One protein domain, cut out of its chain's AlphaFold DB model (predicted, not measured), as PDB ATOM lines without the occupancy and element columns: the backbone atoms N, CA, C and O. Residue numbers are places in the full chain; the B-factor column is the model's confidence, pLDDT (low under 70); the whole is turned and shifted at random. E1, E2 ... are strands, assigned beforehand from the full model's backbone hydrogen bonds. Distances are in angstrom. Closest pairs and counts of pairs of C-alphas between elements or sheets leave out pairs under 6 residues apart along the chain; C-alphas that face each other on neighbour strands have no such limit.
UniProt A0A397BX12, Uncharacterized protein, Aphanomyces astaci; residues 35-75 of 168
ATOM      1  N   SER A  35      58.434  77.007 -32.814       79.75
ATOM      2  CA  SER A  35      59.403  77.024 -31.718       79.75
ATOM      3  C   SER A  35      58.901  77.939 -30.601       79.75
ATOM      4  O   SER A  35      58.507  79.085 -30.848       79.75
ATOM      5  N   GLU A  36      58.905  77.425 -29.374       86.06
ATOM      6  CA  GLU A  36      58.610  78.194 -28.168       86.06
ATOM      7  C   GLU A  36      59.878  78.874 -27.642       86.06
ATOM      8  O   GLU A  36      60.936  78.257 -27.533       86.06
ATOM      9  N   GLU A  37      59.762  80.152 -27.290       87.75
ATOM     10  CA  GLU A  37      60.821  80.937 -26.661       87.75
ATOM     11  C   GLU A  37      60.341  81.501 -25.321       87.75
ATOM     12  O   GLU A  37      59.163  81.813 -25.140       87.75
ATOM     13  N   LEU A  38      61.269  81.652 -24.372       93.19
ATOM     14  CA  LEU A  38      60.997  82.191 -23.041       93.19
ATOM     15  C   LEU A  38      61.681  83.550 -22.869       93.19
ATOM     16  O   LEU A  38      62.907  83.653 -22.864       93.19
ATOM     17  N   CYS A  39      60.888  84.596 -22.652       93.62
ATOM     18  CA  CYS A  39      61.383  85.869 -22.148       93.62
ATOM     19  C   CYS A  39      61.732  85.712 -20.663       93.62
ATOM     20  O   CYS A  39      60.850  85.403 -19.862       93.62
ATOM     21  N   GLN A  40      63.003  85.907 -20.308       93.44
ATOM     22  CA  GLN A  40      63.503  85.722 -18.938       93.44
ATOM     23  C   GLN A  40      63.354  86.972 -18.059       93.44
ATOM     24  O   GLN A  40      63.322  86.860 -16.838       93.44
ATOM     25  N   GLU A  41      63.258  88.155 -18.667       93.44
ATOM     26  CA  GLU A  41      63.214  89.419 -17.937       93.44
ATOM     27  C   GLU A  41      62.240  90.403 -18.587       93.44
ATOM     28  O   GLU A  41      62.360  90.751 -19.770       93.44
ATOM     29  N   TYR A  42      61.290  90.884 -17.784       94.00
ATOM     30  CA  TYR A  42      60.339  91.902 -18.185       94.00
ATOM     31  C   TYR A  42      60.986  93.278 -18.115       94.00
ATOM     32  O   TYR A  42      61.299  93.791 -17.042       94.00
ATOM     33  N   LYS A  43      61.099  93.913 -19.278       95.25
ATOM     34  CA  LYS A  43      61.481  95.316 -19.389       95.25
ATOM     35  C   LYS A  43      60.302  96.107 -19.947       95.25
ATOM     36  O   LYS A  43      59.909  95.828 -21.077       95.25
ATOM     37  N   PRO A  44      59.714  97.069 -19.221       92.81
ATOM     38  CA  PRO A  44      58.512  97.753 -19.682       92.81
ATOM     39  C   PRO A  44      58.768  98.550 -20.965       92.81
ATOM     40  O   PRO A  44      59.764  99.262 -21.094       92.81
ATOM     41  N   ASN A  45      57.855  98.431 -21.926       92.50
ATOM     42  CA  ASN A  45      57.889  99.198 -23.162       92.50
ATOM     43  C   ASN A  45      57.392 100.634 -22.917       92.50
ATOM     44  O   ASN A  45      56.293 100.838 -22.400       92.50
ATOM     45  N   VAL A  46      58.182 101.623 -23.342       93.25
ATOM     46  CA  VAL A  46      57.893 103.053 -23.129       93.25
ATOM     47  C   VAL A  46      56.672 103.561 -23.907       93.25
ATOM     48  O   VAL A  46      56.043 104.530 -23.495       93.25
ATOM     49  N   PHE A  47      56.305 102.896 -25.004       93.25
ATOM     50  CA  PHE A  47      55.194 103.294 -25.871       93.25
ATOM     51  C   PHE A  47      53.905 102.505 -25.599       93.25
ATOM     52  O   PHE A  47      52.823 102.948 -25.983       93.25
ATOM     53  N   ARG A  48      53.984 101.318 -24.974       90.31
ATOM     54  CA  ARG A  48      52.832 100.409 -24.802       90.31
ATOM     55  C   ARG A  48      52.817  99.742 -23.422       90.31
ATOM     56  O   ARG A  48      53.629  98.866 -23.133       90.31
ATOM     57  N   LYS A  49      51.821 100.083 -22.594       86.31
ATOM     58  CA  LYS A  49      51.646  99.518 -21.241       86.31
ATOM     59  C   LYS A  49      51.454  97.996 -21.264       86.31
ATOM     60  O   LYS A  49      50.636  97.479 -22.028       86.31
ATOM     61  N   GLY A  50      52.180  97.295 -20.390       87.25
ATOM     62  CA  GLY A  50      52.127  95.835 -20.245       87.25
ATOM     63  C   GLY A  50      52.885  95.055 -21.324       87.25
ATOM     64  O   GLY A  50      52.909  93.830 -21.278       87.25
ATOM     65  N   PHE A  51      53.525  95.732 -22.285       94.00
ATOM     66  CA  PHE A  51      54.401  95.090 -23.266       94.00
ATOM     67  C   PHE A  51      55.842  95.079 -22.773       94.00
ATOM     68  O   PHE A  51      56.293  96.034 -22.141       94.00
ATOM     69  N   CYS A  52      56.550  93.996 -23.070       94.06
ATOM     70  CA  CYS A  52      57.971  93.870 -22.797       94.06
ATOM     71  C   CYS A  52      58.784  94.404 -23.979       94.06
ATOM     72  O   CYS A  52      58.460  94.133 -25.130       94.06
ATOM     73  N   MET A  53      59.851  95.150 -23.720       94.56
ATOM     74  CA  MET A  53      60.764  95.648 -24.746       94.56
ATOM     75  C   MET A  53      61.679  94.544 -25.292       94.56
ATOM     76  O   MET A  53      62.083  94.625 -26.446       94.56
ATOM     77  N   ASN A  54      61.948  93.501 -24.500       92.12
ATOM     78  CA  ASN A  54      62.824  92.398 -24.900       92.12
ATOM     79  C   ASN A  54      62.135  91.467 -25.911       92.12
ATOM     80  O   ASN A  54      62.684  91.198 -26.971       92.12
ATOM     81  N   CYS A  55      60.913  91.006 -25.617       90.19
ATOM     82  CA  CYS A  55      60.183  90.073 -26.490       90.19
ATOM     83  C   CYS A  55      59.065  90.724 -27.323       90.19
ATOM     84  O   CYS A  55      58.442  90.059 -28.148       90.19
ATOM     85  N   GLN A  56      58.756  92.004 -27.087       91.12
ATOM     86  CA  GLN A  56      57.655  92.736 -27.734       91.12
ATOM     87  C   GLN A  56      56.263  92.098 -27.545       91.12
ATOM     88  O   GLN A  56      55.302  92.472 -28.222       91.12
ATOM     89  N   LYS A  57      56.115  91.163 -26.595       91.88
ATOM     90  CA  LYS A  57      54.834  90.554 -26.210       91.88
ATOM     91  C   LYS A  57      54.268  91.217 -24.955       91.88
ATOM     92  O   LYS A  57      54.999  91.792 -24.147       91.88
ATOM     93  N   ARG A  58      52.945  91.138 -24.792       92.50
ATOM     94  CA  ARG A  58      52.261  91.544 -23.557       92.50
ATOM     95  C   ARG A  58      52.525  90.490 -22.488       92.50
ATOM     96  O   ARG A  58      52.170  89.342 -22.725       92.50
ATOM     97  N   HIS A  59      53.122  90.862 -21.361       94.31
ATOM     98  CA  HIS A  59      53.273  89.967 -20.209       94.31
ATOM     99  C   HIS A  59      51.962  89.877 -19.428       94.31
ATOM    100  O   HIS A  59      51.111  90.765 -19.543       94.31
ATOM    101  N   ASP A  60      51.780  88.781 -18.698       91.88
ATOM    102  CA  ASP A  60      50.560  88.565 -17.927       91.88
ATOM    103  C   ASP A  60      50.526  89.548 -16.753       91.88
ATOM    104  O   ASP A  60      51.559  89.860 -16.155       91.88
ATOM    105  N   VAL A  61      49.343  90.099 -16.491       89.94
ATOM    106  CA  VAL A  61      49.124  91.111 -15.456       89.94
ATOM    107  C   VAL A  61      48.224  90.478 -14.408       89.94
ATOM    108  O   VAL A  61      47.116  90.063 -14.737       89.94
ATOM    109  N   SER A  62      48.721  90.365 -13.180       88.00
ATOM    110  CA  SER A  62      47.944  89.906 -12.029       88.00
ATOM    111  C   SER A  62      46.882  90.939 -11.648       88.00
ATOM    112  O   SER A  62      47.012  92.118 -11.985       88.00
ATOM    113  N   ASP A  63      45.868  90.519 -10.896       85.56
ATOM    114  CA  ASP A  63      44.763  91.390 -10.468       85.56
ATOM    115  C   ASP A  63      45.238  92.584  -9.614       85.56
ATOM    116  O   ASP A  63      44.665  93.669  -9.688       85.56
ATOM    117  N   ASP A  64      46.363  92.432  -8.907       84.00
ATOM    118  CA  ASP A  64      47.043  93.500  -8.154       84.00
ATOM    119  C   ASP A  64      47.799  94.510  -9.049       84.00
ATOM    120  O   ASP A  64      48.462  95.428  -8.565       84.00
ATOM    121  N   GLY A  65      47.755  94.331 -10.371       81.62
ATOM    122  CA  GLY A  65      48.452  95.164 -11.354       81.62
ATOM    123  C   GLY A  65      49.934  94.824 -11.554       81.62
ATOM    124  O   GLY A  65      50.613  95.499 -12.332       81.62
ATOM    125  N   HIS A  66      50.448  93.782 -10.892       86.06
ATOM    126  CA  HIS A  66      51.821  93.309 -11.072       86.06
ATOM    127  C   HIS A  66      51.997  92.605 -12.427       86.06
ATOM    128  O   HIS A  66      51.178  91.772 -12.813       86.06
ATOM    129  N   VAL A  67      53.082  92.906 -13.147       89.62
ATOM    130  CA  VAL A  67      53.395  92.291 -14.448       89.62
ATOM    131  C   VAL A  67      54.396  91.154 -14.258       89.62
ATOM    132  O   VAL A  67      55.456  91.359 -13.670       89.62
ATOM    133  N   ALA A  68      54.082  89.959 -14.763       91.00
ATOM    134  CA  ALA A  68      54.967  88.800 -14.679       91.00
ATOM    135  C   ALA A  68      56.345  89.099 -15.294       91.00
ATOM    136  O   ALA A  68      56.437  89.662 -16.388       91.00
ATOM    137  N   SER A  69      57.425  88.706 -14.614       91.56
ATOM    138  CA  SER A  69      58.794  88.937 -15.093       91.56
ATOM    139  C   SER A  69      59.148  88.065 -16.298       91.56
ATOM    140  O   SER A  69      59.909  88.494 -17.163       91.56
ATOM    141  N   THR A  70      58.563  86.875 -16.397       93.12
ATOM    142  CA  THR A  70      58.824  85.914 -17.468       93.12
ATOM    143  C   THR A  70      57.590  85.682 -18.332       93.12
ATOM    144  O   THR A  70      56.457  85.869 -17.888       93.12
ATOM    145  N   LYS A  71      57.808  85.295 -19.595       92.19
ATOM    146  CA  LYS A  71      56.722  84.886 -20.499       92.19
ATOM    147  C   LYS A  71      57.200  83.954 -21.602       92.19
ATOM    148  O   LYS A  71      58.115  84.315 -22.341       92.19
ATOM    149  N   SER A  72      56.544  82.807 -21.752       91.88
ATOM    150  CA  SER A  72      56.693  81.951 -22.930       91.88
ATOM    151  C   SER A  72      55.830  82.463 -24.087       91.88
ATOM    152  O   SER A  72      54.729  82.988 -23.894       91.88
ATOM    153  N   PHE A  73      56.347  82.366 -25.306       88.62
ATOM    154  CA  PHE A  73      55.623  82.733 -26.517       88.62
ATOM    155  C   PHE A  73      56.107  81.916 -27.714       88.62
ATOM    156  O   PHE A  73      57.260  81.503 -27.785       88.62
ATOM    157  N   VAL A  74      55.222  81.728 -28.692       86.06
ATOM    158  CA  VAL A  74      55.580  81.113 -29.972       86.06
ATOM    159  C   VAL A  74      56.321  82.133 -30.837       86.06
ATOM    160  O   VAL A  74      55.823  83.246 -31.073       86.06
ATOM    161  N   ARG A  75      57.504  81.763 -31.333       78.75
ATOM    162  CA  ARG A  75      58.261  82.588 -32.274       78.75
ATOM    163  C   ARG A  75      57.621  82.517 -33.661       78.75
ATOM    164  O   ARG A  75      57.646  81.491 -34.334       78.75
TER     165      ARG A  75
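AT A GLANCE: This is residues 35 to 75 of the 168 residues of an uncharacterized protein of Aphanomyces astaci (UniProt A0A397BX12). There is little regular structure here: a short two-stranded hairpin, E1 and E2, makes one end of the long axis, and a long winding loop, residues 40 to 70, makes the rest. That loop swings out to one side around residues 44 to 48 and reaches the far end of the long axis around residues 63 to 65. The printed part has 41 residues and no named helix; its class is all strand, with 8 residues in the antiparallel sheet E1 - E2. It is compact, with a radius of gyration of the C-alphas of 9.8 A, and spans 31 by 21 by 13 A.

IN THESE COORDINATES: Find C-alpha 36 at (58.610, 78.194, -28.168); from there E1, residues 36 to 39, runs 10.1 A. E2, residues 71 to 74, runs 10.3 A to C-alpha 74 at (55.580, 81.113, -29.972).

HOW THE PARTS SIT: Look across the hairpin: E1 and E2 are antiparallel, at 150 degrees between directions. C-alphas 38 and 72 face each other at 4.3 A. Within hydrogen-bond range are N 39 and O 71, 2.8 A, and N 73 and O 37, 2.9 A.

THE WHOLE: The farthest C-alphas, of Ser 35 and Asp 64, are 31.3 A apart. The link E1 to E2 is long, 31 residues. The printed part has no cut, and no printed residue is under 70 in pLDDT.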